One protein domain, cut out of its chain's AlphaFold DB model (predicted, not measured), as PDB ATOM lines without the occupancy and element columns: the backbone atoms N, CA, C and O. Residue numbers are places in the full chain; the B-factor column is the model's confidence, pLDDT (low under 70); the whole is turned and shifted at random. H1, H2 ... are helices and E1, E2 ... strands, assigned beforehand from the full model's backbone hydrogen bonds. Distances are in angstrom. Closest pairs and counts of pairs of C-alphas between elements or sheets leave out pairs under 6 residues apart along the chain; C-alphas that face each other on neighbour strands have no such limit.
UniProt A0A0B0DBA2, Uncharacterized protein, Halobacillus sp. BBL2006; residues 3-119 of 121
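Overview. This is residues 3 to 119 of the 121 residues of an uncharacterized protein of Halobacillus sp. BBL2006 (UniProt A0A0B0DBA2). Two strongly twisted three-stranded sheets make the two ends of an elongated body: the sheet E4 E5 E6, with H1 packed over one face, and the sheet E1 E3 E2, where the hairpin E2 and E3 bends sharply. The two sheets come near each other where E1 begins and E4 begins, and the long link of residues 56 to 67 runs from E3 across to H1. The printed part has 117 residues with one named helix and six named strands, in the order E1 E2 E3 H1 E4 E5 E6, and is mostly strand. The sheet E4 E5 E6 is antiparallel and the sheet E1 E3 E2 mixed. The whole is compact, with a radius of gyration of the C-alphas of 15.1 A and spans of 48 by 30 by 29 A.

Along the chain. E4, residues 84 to 93, is 25.7 A long from C-alpha 84 at (265.540, 178.427, 246.126), and bends by 55 degrees at residue 88. E5, residues 98 to 106, is 25.2 A long. E6, residues 111 to 118, is 23.2 A long and ends with C-alpha 118 at (255.696, 167.498, 264.368). H1, residues 68 to 79, is 17.1 A long. E1, residues 16 to 20, begins with C-alpha 16 at (273.347, 178.467, 245.716) and is 13.3 A long. E2, residues 32 to 41, is 19.7 A long and bends by 106 degrees at residue 38. E3, residues 46 to 55, is 20.0 A long and bends by 91 degrees at residue 51.

Arrangement. E4, E5 and E6 form a meander, each strand the antiparallel neighbour of the one before, and E4 and E5 and E5 and E6 are hairpins. N 91 and O 100 are 3.0 A apart, and N 101 and O 115 are 2.8 A apart, both within hydrogen-bond range. H1 is on this sheet at a height of 8.2 A, in two layers, a helix on one face of a sheet. It lies over E5 and E6, and on the local plane stands at 59 degrees to E5, only just slantwise to the strands. The closest C-alphas of H1 and E6 are those of Ala 71 and Val 117, 6.4 A apart. In H1, 7 of 8 O i to N i+4 pairs are within hydrogen-bond range. The closest C-alphas of E1 and E4, those of Ala 16 and Ile 84, are 7.8 A apart. In the other sheet, E1 and E3 are parallel, with N 18 and O 46 2.8 A apart. The hairpin E2 and E3 is antiparallel, with N 35 and O 52 2.9 A apart. H1 is not on this sheet, and E2 is apart from E4, E5 and E6.

Size, cuts and confidence. The two C-alphas farthest apart, those of Asp 38 and Asp 95, are 48.6 A apart. The printed part has no cut. The links E1 to E2 and E3 to H1 are long. Mean pLDDT of the printed part is 89.3; residues 8, 11, 24 to 25, 80 and 108 are under 70.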
ATOM      1  N   VAL A   3     272.569 174.798 248.838       90.81
ATOM      2  CA  VAL A   3     272.360 176.199 249.223       90.81
ATOM      3  C   VAL A   3     273.050 176.428 250.560       90.81
ATOM      4  O   VAL A   3     272.892 175.613 251.466       90.81
ATOM      5  N   ASP A   4     273.799 177.522 250.678       89.94
ATOM      6  CA  ASP A   4     274.398 177.918 251.951       89.94
ATOM      7  C   ASP A   4     273.304 178.284 252.960       89.94
ATOM      8  O   ASP A   4     272.245 178.806 252.594       89.94
ATOM      9  N   THR A   5     273.574 178.057 254.243       86.06
ATOM     10  CA  THR A   5     272.752 178.582 255.337       86.06
ATOM     11  C   THR A   5     272.929 180.094 255.459       86.06
ATOM     12  O   THR A   5     273.979 180.643 255.116       86.06
ATOM     13  N   ILE A   6     271.924 180.785 255.990       84.12
ATOM     14  CA  ILE A   6     272.064 182.198 256.341       84.12
ATOM     15  C   ILE A   6     272.846 182.297 257.646       84.12
ATOM     16  O   ILE A   6     272.351 181.942 258.710       84.12
ATOM     17  N   ASP A   7     274.062 182.820 257.548       78.25
ATOM     18  CA  ASP A   7     274.803 183.305 258.705       78.25
ATOM     19  C   ASP A   7     274.294 184.717 259.065       78.25
ATOM     20  O   ASP A   7     274.390 185.622 258.226       78.25
ATOM     21  N   PRO A   8     273.741 184.930 260.277       69.31
ATOM     22  CA  PRO A   8     273.218 186.230 260.697       69.31
ATOM     23  C   PRO A   8     274.279 187.341 260.721       69.31
ATOM     24  O   PRO A   8     273.920 188.518 260.618       69.31
ATOM     25  N   ASP A   9     275.563 186.990 260.820       72.69
ATOM     26  CA  ASP A   9     276.672 187.944 260.883       72.69
ATOM     27  C   ASP A   9     277.247 188.285 259.496       72.69
ATOM     28  O   ASP A   9     277.957 189.287 259.329       72.69
ATOM     29  N   THR A  10     276.900 187.508 258.464       70.31
ATOM     30  CA  THR A  10     277.392 187.706 257.099       70.31
ATOM     31  C   THR A  10     276.438 188.580 256.279       70.31
ATOM     32  O   THR A  10     275.269 188.269 256.059       70.31
ATOM     33  N   LYS A  11     276.950 189.695 255.740       65.06
ATOM     34  CA  LYS A  11     276.202 190.532 254.787       65.06
ATOM     35  C   LYS A  11     276.312 189.960 253.376       65.06
ATOM     36  O   LYS A  11     277.370 190.041 252.762       65.06
ATOM     37  N   GLY A  12     275.208 189.469 252.824       70.69
ATOM     38  CA  GLY A  12     275.146 189.002 251.439       70.69
ATOM     39  C   GLY A  12     273.919 188.140 251.173       70.69
ATOM     40  O   GLY A  12     273.195 187.781 252.096       70.69
ATOM     41  N   LYS A  13     273.669 187.818 249.901       78.25
ATOM     42  CA  LYS A  13     272.739 186.733 249.562       78.25
ATOM     43  C   LYS A  13     273.475 185.404 249.779       78.25
ATOM     44  O   LYS A  13     274.631 185.325 249.355       78.25
ATOM     45  N   PRO A  14     272.846 184.386 250.387       88.06
ATOM     46  CA  PRO A  14     273.457 183.066 250.485       88.06
ATOM     47  C   PRO A  14     273.720 182.520 249.079       88.06
ATOM     48  O   PRO A  14     272.975 182.802 248.124       88.06
ATOM     49  N   ARG A  15     274.812 181.769 248.941       90.62
ATOM     50  CA  ARG A  15     275.174 181.155 247.666       90.62
ATOM     51  C   ARG A  15     274.297 179.935 247.427       90.62
ATOM     52  O   ARG A  15     273.799 179.301 248.355       90.62
ATOM     53  N   ALA A  16     274.092 179.631 246.158       93.00
ATOM     54  CA  ALA A  16     273.347 178.467 245.716       93.00
ATOM     55  C   ALA A  16     274.060 177.868 244.509       93.00
ATOM     56  O   ALA A  16     274.553 178.612 243.659       93.00
ATOM     57  N   MET A  17     274.080 176.541 244.426       92.94
ATOM     58  CA  MET A  17     274.770 175.801 243.378       92.94
ATOM     59  C   MET A  17     273.914 174.651 242.833       92.94
ATOM     60  O   MET A  17     273.343 173.835 243.569       92.94
ATOM     61  N   TRP A  18     273.840 174.571 241.509       92.69
ATOM     62  CA  TRP A  18     273.372 173.407 240.769       92.69
ATOM     63  C   TRP A  18     274.550 172.472 240.557       92.69
ATOM     64  O   TRP A  18     275.518 172.819 239.886       92.69
ATOM     65  N   VAL A  19     274.442 171.295 241.164       91.88
ATOM     66  CA  VAL A  19     275.483 170.275 241.159       91.88
ATOM     67  C   VAL A  19     275.015 169.100 240.304       91.88
ATOM     68  O   VAL A  19     273.935 168.557 240.555       91.88
ATOM     69  N   SER A  20     275.813 168.721 239.308       90.44
ATOM     70  CA  SER A  20     275.609 167.558 238.429       90.44
ATOM     71  C   SER A  20     276.743 166.530 238.576       90.44
ATOM     72  O   SER A  20     277.623 166.689 239.414       90.44
ATOM     73  N   GLY A  21     276.700 165.426 237.823       84.94
ATOM     74  CA  GLY A  21     277.818 164.471 237.729       84.94
ATOM     75  C   GLY A  21     277.802 163.293 238.713       84.94
ATOM     76  O   GLY A  21     278.426 162.274 238.428       84.94
ATOM     77  N   ILE A  22     277.032 163.359 239.805       83.62
ATOM     78  CA  ILE A  22     276.875 162.241 240.753       83.62
ATOM     79  C   ILE A  22     275.432 161.738 240.763       83.62
ATOM     80  O   ILE A  22     274.488 162.495 240.983       83.62
ATOM     81  N   SER A  23     275.270 160.434 240.538       75.62
ATOM     82  CA  SER A  23     273.997 159.722 240.651       75.62
ATOM     83  C   SER A  23     273.950 158.910 241.942       75.62
ATOM     84  O   SER A  23     274.869 158.135 242.200       75.62
ATOM     85  N   GLY A  24     272.851 158.999 242.689       63.44
ATOM     86  CA  GLY A  24     272.629 158.184 243.884       63.44
ATOM     87  C   GLY A  24     272.565 159.015 245.162       63.44
ATOM     88  O   GLY A  24     273.406 159.872 245.398       63.44
ATOM     89  N   ASN A  25     271.563 158.683 245.976       64.69
ATOM     90  CA  ASN A  25     271.159 159.284 247.250       64.69
ATOM     91  C   ASN A  25     270.461 160.652 247.146       64.69
ATOM     92  O   ASN A  25     270.961 161.606 246.563       64.69
ATOM     93  N   SER A  26     269.265 160.725 247.741       78.38
ATOM     94  CA  SER A  26     268.571 161.990 247.987       78.38
ATOM     95  C   SER A  26     269.265 162.698 249.149       78.38
ATOM     96  O   SER A  26     269.346 162.143 250.244       78.38
ATOM     97  N   TRP A  27     269.777 163.902 248.905       89.44
ATOM     98  CA  TRP A  27     270.415 164.748 249.924       89.44
ATOM     99  C   TRP A  27     269.492 165.861 250.427       89.44
ATOM    100  O   TRP A  27     269.951 166.818 251.039       89.44
ATOM    101  N   VAL A  28     268.194 165.771 250.127       90.94
ATOM    102  CA  VAL A  28     267.208 166.752 250.591       90.94
ATOM    103  C   VAL A  28     267.218 166.784 252.119       90.94
ATOM    104  O   VAL A  28     267.186 165.737 252.753       90.94
ATOM    105  N   GLY A  29     267.317 167.986 252.688       92.94
ATOM    106  CA  GLY A  29     267.377 168.212 254.135       92.94
ATOM    107  C   GLY A  29     268.733 167.941 254.793       92.94
ATOM    108  O   GLY A  29     268.936 168.358 255.925       92.94
ATOM    109  N   LYS A  30     269.688 167.319 254.096       93.75
ATOM    110  CA  LYS A  30     270.998 166.982 254.666       93.75
ATOM    111  C   LYS A  30     272.005 168.114 254.493       93.75
ATOM    112  O   LYS A  30     272.016 168.803 253.470       93.75
ATOM    113  N   GLN A  31     272.928 168.228 255.441       94.44
ATOM    114  CA  GLN A  31     274.140 169.017 255.256       94.44
ATOM    115  C   GLN A  31     275.169 168.215 254.448       94.44
ATOM    116  O   GLN A  31     275.390 167.028 254.697       94.44
ATOM    117  N   VAL A  32     275.795 168.851 253.456       93.94
ATOM    118  CA  VAL A  32     276.746 168.187 252.555       93.94
ATOM    119  C   VAL A  32     277.985 169.036 252.299       93.94
ATOM    120  O   VAL A  32     277.905 170.260 252.231       93.94
ATOM    121  N   GLU A  33     279.112 168.369 252.075       93.25
ATOM    122  CA  GLU A  33     280.294 168.953 251.438       93.25
ATOM    123  C   GLU A  33     280.391 168.470 249.991       93.25
ATOM    124  O   GLU A  33     280.231 167.278 249.703       93.25
ATOM    125  N   VAL A  34     280.658 169.405 249.077       91.75
ATOM    126  CA  VAL A  34     280.752 169.150 247.636       91.75
ATOM    127  C   VAL A  34     282.129 169.559 247.132       91.75
ATOM    128  O   VAL A  34     282.537 170.710 247.280       91.75
ATOM    129  N   TRP A  35     282.822 168.628 246.481       93.69
ATOM    130  CA  TRP A  35     284.040 168.899 245.724       93.69
ATOM    131  C   TRP A  35     283.687 168.959 244.247       93.69
ATOM    132  O   TRP A  35     283.101 168.013 243.716       93.69
ATOM    133  N   THR A  36     284.027 170.066 243.591       92.50
ATOM    134  CA  THR A  36     283.737 170.288 242.172       92.50
ATOM    135  C   THR A  36     284.944 169.959 241.297       92.50
ATOM    136  O   THR A  36     286.092 170.160 241.699       92.50
ATOM    137  N   GLN A  37     284.680 169.457 240.093       89.31
ATOM    138  CA  GLN A  37     285.672 169.309 239.026       89.31
ATOM    139  C   GLN A  37     285.521 170.442 238.006       89.31
ATOM    140  O   GLN A  37     284.460 171.049 237.900       89.31
ATOM    141  N   ASP A  38     286.598 170.747 237.282       86.56
ATOM    142  CA  ASP A  38     286.616 171.698 236.158       86.56
ATOM    143  C   ASP A  38     286.137 173.139 236.460       86.56
ATOM    144  O   ASP A  38     285.923 173.941 235.550       86.56
ATOM    145  N   GLY A  39     286.071 173.511 237.743       86.69
ATOM    146  CA  GLY A  39     285.735 174.858 238.207       86.69
ATOM    147  C   GLY A  39     284.240 175.076 238.463       86.69
ATOM    148  O   GLY A  39     283.443 174.145 238.497       86.69
ATOM    149  N   VAL A  40     283.863 176.333 238.707       93.06
ATOM    150  CA  VAL A  40     282.475 176.749 238.958       93.06
ATOM    151  C   VAL A  40     282.096 177.802 237.925       93.06
ATOM    152  O   VAL A  40     282.838 178.766 237.729       93.06
ATOM    153  N   GLN A  41     280.958 177.626 237.253       92.31
ATOM    154  CA  GLN A  41     280.449 178.617 236.306       92.31
ATOM    155  C   GLN A  41     279.886 179.833 237.046       92.31
ATOM    156  O   GLN A  41     279.088 179.699 237.978       92.31
ATOM    157  N   GLU A  42     280.267 181.024 236.586       90.62
ATOM    158  CA  GLU A  42     279.822 182.305 237.139       90.62
ATOM    159  C   GLU A  42     278.367 182.615 236.734       90.62
ATOM    160  O   GLU A  42     278.090 183.376 235.805       90.62
ATOM    161  N   SER A  43     277.415 182.006 237.439       91.38
ATOM    162  CA  SER A  43     275.973 182.246 237.311       91.38
ATOM    163  C   SER A  43     275.290 182.267 238.682       91.38
ATOM    164  O   SER A  43     275.912 181.971 239.698       91.38
ATOM    165  N   TYR A  44     274.000 182.617 238.723       89.56
ATOM    166  CA  TYR A  44     273.175 182.419 239.917       89.56
ATOM    167  C   TYR A  44     271.899 181.628 239.581       89.56
ATOM    168  O   TYR A  44     271.066 182.139 238.827       89.56
ATOM    169  N   PRO A  45     271.708 180.427 240.156       92.88
ATOM    170  CA  PRO A  45     272.683 179.663 240.947       92.88
ATOM    171  C   PRO A  45     273.970 179.379 240.179       92.88
ATOM    172  O   PRO A  45     273.975 179.355 238.946       92.88
ATOM    173  N   GLU A  46     275.056 179.176 240.910       94.38
ATOM    174  CA  GLU A  46     276.313 178.686 240.351       94.38
ATOM    175  C   GLU A  46     276.089 177.298 239.742       94.38
ATOM    176  O   GLU A  46     275.186 176.573 240.165       94.38
ATOM    177  N   GLN A  47     276.889 176.907 238.753       94.94
ATOM    178  CA  GLN A  47     276.798 175.570 238.157       94.94
ATOM    179  C   GLN A  47     278.151 174.876 238.218       94.94
ATOM    180  O   GLN A  47     279.166 175.472 237.855       94.94
ATOM    181  N   ALA A  48     278.158 173.620 238.660       94.12
ATOM    182  CA  ALA A  48     279.367 172.813 238.729       94.12
ATOM    183  C   ALA A  48     279.064 171.315 238.608       94.12
ATOM    184  O   ALA A  48     278.023 170.834 239.063       94.12
ATOM    185  N   ASP A  49     280.016 170.567 238.057       94.44
ATOM    186  CA  ASP A  49     280.020 169.111 238.149       94.44
ATOM    187  C   ASP A  49     280.709 168.696 239.451       94.44
ATOM    188  O   ASP A  49     281.819 169.139 239.756       94.44
ATOM    189  N   ALA A  50     280.057 167.850 240.247       93.06
ATOM    190  CA  ALA A  50     280.673 167.272 241.431       93.06
ATOM    191  C   ALA A  50     281.610 166.126 241.046       93.06
ATOM    192  O   ALA A  50     281.253 165.241 240.272       93.06
ATOM    193  N   ASP A  51     282.793 166.136 241.649       92.81
ATOM    194  CA  ASP A  51     283.692 164.985 241.742       92.81
ATOM    195  C   ASP A  51     283.287 164.089 242.922       92.81
ATOM    196  O   ASP A  51     283.259 162.861 242.831       92.81
ATOM    197  N   LYS A  52     282.899 164.716 244.044       91.50
ATOM    198  CA  LYS A  52     282.517 164.020 245.275       91.50
ATOM    199  C   LYS A  52     281.479 164.807 246.070       91.50
ATOM    200  O   LYS A  52     281.568 166.026 246.178       91.50
ATOM    201  N   VAL A  53     280.544 164.087 246.687       92.19
ATOM    202  CA  VAL A  53     279.616 164.618 247.696       92.19
ATOM    203  C   VAL A  53     279.720 163.752 248.947       92.19
ATOM    204  O   VAL A  53     279.699 162.522 248.854       92.19
ATOM    205  N   VAL A  54     279.851 164.383 250.110       93.12
ATOM    206  CA  VAL A  54     279.822 163.714 251.417       93.12
ATOM    207  C   VAL A  54     278.698 164.319 252.240       93.12
ATOM    208  O   VAL A  54     278.584 165.537 252.323       93.12
ATOM    209  N   VAL A  55     277.874 163.461 252.839       93.19
ATOM    210  CA  VAL A  55     276.888 163.877 253.840       93.19
ATOM    211  C   VAL A  55     277.617 164.094 255.157       93.19
ATOM    212  O   VAL A  55     278.362 163.217 255.594       93.19
ATOM    213  N   LEU A  56     277.401 165.255 255.764       92.75
ATOM    214  CA  LEU A  56     277.850 165.538 257.118       92.75
ATOM    215  C   LEU A  56     276.763 165.106 258.101       92.75
ATOM    216  O   LEU A  56     275.579 165.338 257.855       92.75
ATOM    217  N   GLU A  57     277.168 164.485 259.206       89.50
ATOM    218  CA  GLU A  57     276.259 164.236 260.324       89.50
ATOM    219  C   GLU A  57     275.829 165.576 260.923       89.50
ATOM    220  O   GLU A  57     276.661 166.436 261.225       89.50
ATOM    221  N   MET A  58     274.518 165.753 261.064       89.50
ATOM    222  CA  MET A  58     273.949 166.870 261.806       89.50
ATOM    223  C   MET A  58     273.840 166.468 263.275       89.50
ATOM    224  O   MET A  58     273.657 165.296 263.591       89.50
ATOM    225  N   SER A  59     273.992 167.434 264.178       81.94
ATOM    226  CA  SER A  59     273.930 167.158 265.612       81.94
ATOM    227  C   SER A  59     272.578 166.563 266.001       81.94
ATOM    228  O   SER A  59     271.536 167.117 265.645       81.94
ATOM    229  N   GLU A  60     272.609 165.500 266.802       85.81
ATOM    230  CA  GLU A  60     271.438 165.054 267.553       85.81
ATOM    231  C   GLU A  60     270.990 166.177 268.498       85.81
ATOM    232  O   GLU A  60     271.816 166.856 269.123       85.81
ATOM    233  N   VAL A  61     269.678 166.379 268.599       92.38
ATOM    234  CA  VAL A  61     269.088 167.358 269.512       92.38
ATOM    235  C   VAL A  61     268.435 166.602 270.657       92.38
ATOM    236  O   VAL A  61     267.579 165.749 270.447       92.38
ATOM    237  N   GLU A  62     268.885 166.879 271.881       91.12
ATOM    238  CA  GLU A  62     268.398 166.182 273.069       91.12
ATOM    239  C   GLU A  62     266.881 166.349 273.217       91.12
ATOM    240  O   GLU A  62     266.367 167.468 273.225       91.12
ATOM    241  N   GLY A  63     266.184 165.222 273.368       91.56
ATOM    242  CA  GLY A  63     264.735 165.181 273.535       91.56
ATOM    243  C   GLY A  63     263.939 165.099 272.236       91.56
ATOM    244  O   GLY A  63     262.738 164.892 272.343       91.56
ATOM    245  N   ALA A  64     264.581 165.214 271.068       95.31
ATOM    246  CA  ALA A  64     263.916 165.042 269.783       95.31
ATOM    247  C   ALA A  64     263.930 163.575 269.317       95.31
ATOM    248  O   ALA A  64     264.944 162.881 269.437       95.31
ATOM    249  N   ASP A  65     262.816 163.123 268.752       95.00
ATOM    250  CA  ASP A  65     262.657 161.832 268.092       95.00
ATOM    251  C   ASP A  65     263.210 161.861 266.656       95.00
ATOM    252  O   ASP A  65     263.837 160.883 266.222       95.00
ATOM    253  N   LEU A  66     262.982 162.947 265.908       94.75
ATOM    254  CA  LEU A  66     263.541 163.156 264.568       94.75
ATOM    255  C   LEU A  66     264.980 163.670 264.628       94.75
ATOM    256  O   LEU A  66     265.346 164.485 265.473       94.75
ATOM    257  N   GLU A  67     265.790 163.261 263.655       94.25
ATOM    258  CA  GLU A  67     267.044 163.951 263.366       94.25
ATOM    259  C   GLU A  67     266.766 165.295 262.666       94.25
ATOM    260  O   GLU A  67     265.753 165.497 261.987       94.25
ATOM    261  N   ALA A  68     267.690 166.247 262.808       94.50
ATOM    262  CA  ALA A  68     267.535 167.582 262.233       94.50
ATOM    263  C   ALA A  68     267.378 167.550 260.694       94.50
ATOM    264  O   ALA A  68     266.624 168.345 260.123       94.50
ATOM    265  N   ASP A  69     268.052 166.621 260.009       94.62
ATOM    266  CA  ASP A  69     267.913 166.439 258.562       94.62
ATOM    267  C   ASP A  69     266.565 165.812 258.172       94.62
ATOM    268  O   ASP A  69     266.012 166.175 257.130       94.62
ATOM    269  N   GLU A  70     265.998 164.931 259.002       94.31
ATOM    270  CA  GLU A  70     264.648 164.381 258.835       94.31
ATOM    271  C   GLU A  70     263.591 165.488 258.949       94.31
ATOM    272  O   GLU A  70     262.768 165.654 258.043       94.31
ATOM    273  N   ALA A  71     263.660 166.310 260.003       95.31
ATOM    274  CA  ALA A  71     262.753 167.441 260.200       95.31
ATOM    275  C   ALA A  71     262.823 168.447 259.037       95.31
ATOM    276  O   ALA A  71     261.794 168.869 258.493       95.31
ATOM    277  N   LEU A  72     264.036 168.792 258.587       95.38
ATOM    278  CA  LEU A  72     264.225 169.684 257.445       95.38
ATOM    279  C   LEU A  72     263.748 169.046 256.130       95.38
ATOM    280  O   LEU A  72     263.115 169.719 255.316       95.38
ATOM    281  N   SER A  73     264.007 167.754 255.913       93.88
ATOM    282  CA  SER A  73     263.529 167.023 254.732       93.88
ATOM    283  C   SER A  73     261.997 167.007 254.658       93.88
ATOM    284  O   SER A  73     261.432 167.243 253.583       93.88
ATOM    285  N   ASN A  74     261.320 166.809 255.793       93.50
ATOM    286  CA  ASN A  74     259.860 166.866 255.891       93.50
ATOM    287  C   ASN A  74     259.335 168.265 255.531       93.50
ATOM    288  O   ASN A  74     258.496 168.400 254.638       93.50
ATOM    289  N   ALA A  75     259.907 169.319 256.128       94.06
ATOM    290  CA  ALA A  75     259.529 170.702 255.826       94.06
ATOM    291  C   ALA A  75     259.693 171.060 254.338       94.06
ATOM    292  O   ALA A  75     258.835 171.726 253.753       94.06
ATOM    293  N   LEU A  76     260.796 170.628 253.715       92.38
ATOM    294  CA  LEU A  76     261.089 170.909 252.307       92.38
ATOM    295  C   LEU A  76     260.168 170.140 251.351       92.38
ATOM    296  O   LEU A  76     259.754 170.694 250.330       92.38
ATOM    297  N   THR A  77     259.826 168.894 251.682       88.62
ATOM    298  CA  THR A  77     258.930 168.055 250.871       88.62
ATOM    299  C   THR A  77     257.522 168.654 250.803       88.62
ATOM    300  O   THR A  77     256.941 168.733 249.719       88.62
ATOM    301  N   ASP A  78     257.016 169.177 251.921       84.06
ATOM    302  CA  ASP A  78     255.684 169.784 252.009       84.06
ATOM    303  C   ASP A  78     255.539 171.096 251.227       84.06
ATOM    304  O   ASP A  78     254.431 171.489 250.851       84.06
ATOM    305  N   LEU A  79     256.638 171.820 250.999       85.19
ATOM    306  CA  LEU A  79     256.592 173.130 250.351       85.19
ATOM    307  C   LEU A  79     256.385 173.054 248.836       85.19
ATOM    308  O   LEU A  79     255.875 174.020 248.271       85.19
ATOM    309  N   SER A  80     256.770 171.945 248.186       69.56
ATOM    310  CA  SER A  80     256.622 171.699 246.738       69.56
ATOM    311  C   SER A  80     256.837 172.955 245.860       69.56
ATOM    312  O   SER A  80     256.050 173.239 244.950       69.56
ATOM    313  N   THR A  81     257.887 173.736 246.141       78.44
ATOM    314  CA  THR A  81     258.164 175.022 245.478       78.44
ATOM    315  C   THR A  81     259.322 174.926 244.481       78.44
ATOM    316  O   THR A  81     260.205 174.083 244.614       78.44
ATOM    317  N   GLN A  82     259.314 175.804 243.472       82.38
ATOM    318  CA  GLN A  82     260.454 176.032 242.570       82.38
ATOM    319  C   GLN A  82     261.427 177.093 243.112       82.38
ATOM    320  O   GLN A  82     262.466 177.341 242.500       82.38
ATOM    321  N   ASP A  83     261.089 177.726 244.239       89.06
ATOM    322  CA  ASP A  83     261.946 178.705 244.900       89.06
ATOM    323  C   ASP A  83     263.228 178.052 245.424       89.06
ATOM    324  O   ASP A  83     263.236 176.906 245.879       89.06
ATOM    325  N   ILE A  84     264.317 178.817 245.426       90.62
ATOM    326  CA  ILE A  84     265.540 178.427 246.126       90.62
ATOM    327  C   ILE A  84     265.373 178.846 247.580       90.62
ATOM    328  O   ILE A  84     265.118 180.017 247.862       90.62
ATOM    329  N   LEU A  85     265.503 177.889 248.491       93.06
ATOM    330  CA  LEU A  85     265.316 178.099 249.920       93.06
ATOM    331  C   LEU A  85     266.657 177.958 250.632       93.06
ATOM    332  O   LEU A  85     267.365 176.973 250.434       93.06
ATOM    333  N   SER A  86     266.992 178.946 251.454       93.56
ATOM    334  CA  SER A  86     268.145 178.909 252.350       93.56
ATOM    335  C   SER A  86     267.665 178.793 253.792       93.56
ATOM    336  O   SER A  86     266.707 179.464 254.183       93.56
ATOM    337  N   VAL A  87     268.310 177.925 254.571       94.06
ATOM    338  CA  VAL A  87     267.963 177.705 255.979       94.06
ATOM    339  C   VAL A  87     268.470 178.873 256.812       94.06
ATOM    340  O   VAL A  87     269.658 179.195 256.788       94.06
ATOM    341  N   LYS A  88     267.558 179.486 257.562       93.12
ATOM    342  CA  LYS A  88     267.842 180.561 258.515       93.12
ATOM    343  C   LYS A  88     267.864 180.048 259.947       93.12
ATOM    344  O   LYS A  88     268.693 180.481 260.739       93.12
ATOM    345  N   MET A  89     266.948 179.140 260.273       93.25
ATOM    346  CA  MET A  89     266.863 178.516 261.587       93.25
ATOM    347  C   MET A  89     266.274 177.117 261.465       93.25
ATOM    348  O   MET A  89     265.351 176.889 260.682       93.25
ATOM    349  N   LEU A  90     266.818 176.211 262.264       95.06
ATOM    350  CA  LEU A  90     266.306 174.872 262.489       95.06
ATOM    351  C   LEU A  90     266.469 174.593 263.981       95.06
ATOM    352  O   LEU A  90     267.598 174.549 264.474       95.06
ATOM    353  N   SER A  91     265.362 174.496 264.707       95.50
ATOM    354  CA  SER A  91     265.378 174.348 266.163       95.50
ATOM    355  C   SER A  91     264.228 173.479 266.639       95.50
ATOM    356  O   SER A  91     263.090 173.702 266.234       95.50
ATOM    357  N   PHE A  92     264.526 172.545 267.535       97.00
ATOM    358  CA  PHE A  92     263.522 171.754 268.233       97.00
ATOM    359  C   PHE A  92     262.990 172.510 269.455       97.00
ATOM    360  O   PHE A  92     263.774 173.081 270.221       97.00
ATOM    361  N   ASP A  93     261.672 172.510 269.624       95.94
ATOM    362  CA  ASP A  93     260.980 173.001 270.810       95.94
ATOM    363  C   ASP A  93     260.378 171.813 271.574       95.94
ATOM    364  O   ASP A  93     259.400 171.197 271.145       95.94
ATOM    365  N   ILE A  94     260.980 171.513 272.728       94.62
ATOM    366  CA  ILE A  94     260.594 170.397 273.599       94.62
ATOM    367  C   ILE A  94     259.226 170.596 274.264       94.62
ATOM    368  O   ILE A  94     258.585 169.619 274.644       94.62
ATOM    369  N   ASP A  95     258.773 171.842 274.437       95.00
ATOM    370  CA  ASP A  95     257.496 172.116 275.098       95.00
ATOM    371  C   ASP A  95     256.321 171.832 274.152       95.00
ATOM    372  O   ASP A  95     255.250 171.407 274.600       95.00
ATOM    373  N   SER A  96     256.512 172.071 272.850       95.44
ATOM    374  CA  SER A  96     255.510 171.803 271.813       95.44
ATOM    375  C   SER A  96     255.682 170.468 271.096       95.44
ATOM    376  O   SER A  96     254.742 170.068 270.415       95.44
ATOM    377  N   ASP A  97     256.821 169.787 271.261       96.25
ATOM    378  CA  ASP A  97     257.160 168.543 270.551       96.25
ATOM    379  C   ASP A  97     257.206 168.746 269.020       96.25
ATOM    380  O   ASP A  97     256.669 167.976 268.219       96.25
ATOM    381  N   GLU A  98     257.794 169.874 268.603       97.12
ATOM    382  CA  GLU A  98     257.824 170.312 267.205       97.12
ATOM    383  C   GLU A  98     259.175 170.930 266.832       97.12
ATOM    384  O   GLU A  98     259.847 171.592 267.623       97.12
ATOM    385  N   TRP A  99     259.544 170.781 265.563       97.62
ATOM    386  CA  TRP A  99     260.655 171.487 264.944       97.62
ATOM    387  C   TRP A  99     260.178 172.767 264.269       97.62
ATOM    388  O   TRP A  99     259.332 172.741 263.371       97.62
ATOM    389  N   LEU A 100     260.791 173.890 264.632       97.12
ATOM    390  CA  LEU A 100     260.694 175.144 263.900       97.12
ATOM    391  C   LEU A 100     261.741 175.172 262.781       97.12
ATOM    392  O   LEU A 100     262.948 175.131 263.028       97.12
ATOM    393  N   VAL A 101     261.267 175.318 261.545       96.62
ATOM    394  CA  VAL A 101     262.084 175.494 260.342       96.62
ATOM    395  C   VAL A 101     261.788 176.860 259.731       96.62
ATOM    396  O   VAL A 101     260.696 177.101 259.209       96.62
ATOM    397  N   GLN A 102     262.772 177.758 259.758       95.75
ATOM    398  CA  GLN A 102     262.700 179.060 259.093       95.75
ATOM    399  C   GLN A 102     263.586 179.064 257.852       95.75
ATOM    400  O   GLN A 102     264.796 178.824 257.921       95.75
ATOM    401  N   LEU A 103     262.977 179.374 256.712       94.25
ATOM    402  CA  LEU A 103     263.609 179.390 255.402       94.25
ATOM    403  C   LEU A 103     263.417 180.755 254.752       94.25
ATOM    404  O   LEU A 103     262.319 181.309 254.769       94.25
ATOM    405  N   SER A 104     264.447 181.246 254.080       92.19
ATOM    406  CA  SER A 104     264.332 182.427 253.229       92.19
ATOM    407  C   SER A 104     264.340 182.022 251.761       92.19
ATOM    408  O   SER A 104     265.177 181.226 251.327       92.19
ATOM    409  N   LYS A 105     263.439 182.608 250.972       91.19
ATOM    410  CA  LYS A 105     263.471 182.530 249.509       91.19
ATOM    411  C   LYS A 105     264.596 183.406 248.980       91.19
ATOM    412  O   LYS A 105     264.689 184.588 249.325       91.19
ATOM    413  N   VAL A 106     265.445 182.828 248.140       86.25
ATOM    414  CA  VAL A 106     266.633 183.486 247.593       86.25
ATOM    415  C   VAL A 106     266.599 183.445 246.065       86.25
ATOM    416  O   VAL A 106     266.129 182.490 245.455       86.25
ATOM    417  N   GLY A 107     267.059 184.526 245.429       77.75
ATOM    418  CA  GLY A 107     266.987 184.701 243.974       77.75
ATOM    419  C   GLY A 107     266.040 185.822 243.552       77.75
ATOM    420  O   GLY A 107     266.250 186.974 243.949       77.75
ATOM    421  N   THR A 108     265.079 185.494 242.682       66.88
ATOM    422  CA  THR A 108     264.218 186.452 241.963       66.88
ATOM    423  C   THR A 108     263.126 187.050 242.847       66.88
ATOM    424  O   THR A 108     262.844 188.241 242.742       66.88
ATOM    425  N   GLU A 109     262.552 186.246 243.742       72.69
ATOM    426  CA  GLU A 109     261.564 186.678 244.728       72.69
ATOM    427  C   GLU A 109     262.126 186.477 246.135       72.69
ATOM    428  O   GLU A 109     262.669 185.423 246.462       72.69
ATOM    429  N   SER A 110     262.022 187.513 246.966       76.69
ATOM    430  CA  SER A 110     262.416 187.465 248.374       76.69
ATOM    431  C   SER A 110     261.194 187.241 249.251       76.69
ATOM    432  O   SER A 110     260.174 187.908 249.074       76.69
ATOM    433  N   GLY A 111     261.317 186.368 250.239       86.62
ATOM    434  CA  GLY A 111     260.270 186.101 251.215       86.62
ATOM    435  C   GLY A 111     260.780 185.179 252.309       86.62
ATOM    436  O   GLY A 111     261.829 184.561 252.156       86.62
ATOM    437  N   GLU A 112     260.032 185.096 253.397       91.25
ATOM    438  CA  GLU A 112     260.315 184.194 254.511       91.25
ATOM    439  C   GLU A 112     259.224 183.124 254.550       91.25
ATOM    440  O   GLU A 112     258.056 183.391 254.246       91.25
ATOM    441  N   VAL A 113     259.617 181.907 254.893       93.31
ATOM    442  CA  VAL A 113     258.746 180.751 255.060       93.31
ATOM    443  C   VAL A 113     259.041 180.167 256.429       93.31
ATOM    444  O   VAL A 113     260.189 179.885 256.757       93.31
ATOM    445  N   GLU A 114     257.993 179.975 257.214       95.25
ATOM    446  CA  GLU A 114     258.070 179.349 258.526       95.25
ATOM    447  C   GLU A 114     257.238 178.069 258.511       95.25
ATOM    448  O   GLU A 114     256.122 178.044 257.976       95.25
ATOM    449  N   LYS A 115     257.808 176.991 259.047       95.12
ATOM    450  CA  LYS A 115     257.178 175.678 259.147       95.12
ATOM    451  C   LYS A 115     257.386 175.111 260.542       95.12
ATOM    452  O   LYS A 115     258.499 175.134 261.052       95.12
ATOM    453  N   PHE A 116     256.307 174.576 261.095       96.06
ATOM    454  CA  PHE A 116     256.317 173.737 262.283       96.06
ATOM    455  C   PHE A 116     256.153 172.295 261.813       96.06
ATOM    456  O   PHE A 116     255.228 172.002 261.045       96.06
ATOM    457  N   VAL A 117     257.089 171.432 262.188       96.38
ATOM    458  CA  VAL A 117     257.104 170.014 261.822       96.38
ATOM    459  C   VAL A 117     256.931 169.201 263.103       96.38
ATOM    460  O   VAL A 117     257.789 169.309 263.975       96.38
ATOM    461  N   PRO A 118     255.862 168.396 263.230       96.25
ATOM    462  CA  PRO A 118     255.696 167.498 264.368       96.25
ATOM    463  C   PRO A 118     256.888 166.557 264.513       96.25
ATOM    464  O   PRO A 118     257.321 165.960 263.523       96.25
ATOM    465  N   ASP A 119     257.389 166.403 265.734       94.31
ATOM    466  CA  ASP A 119     258.516 165.526 266.039       94.31
ATOM    467  C   ASP A 119     258.065 164.062 266.160       94.31
ATOM    468  O   ASP A 119     258.023 163.458 267.222       94.31
TER     469      ASP A 119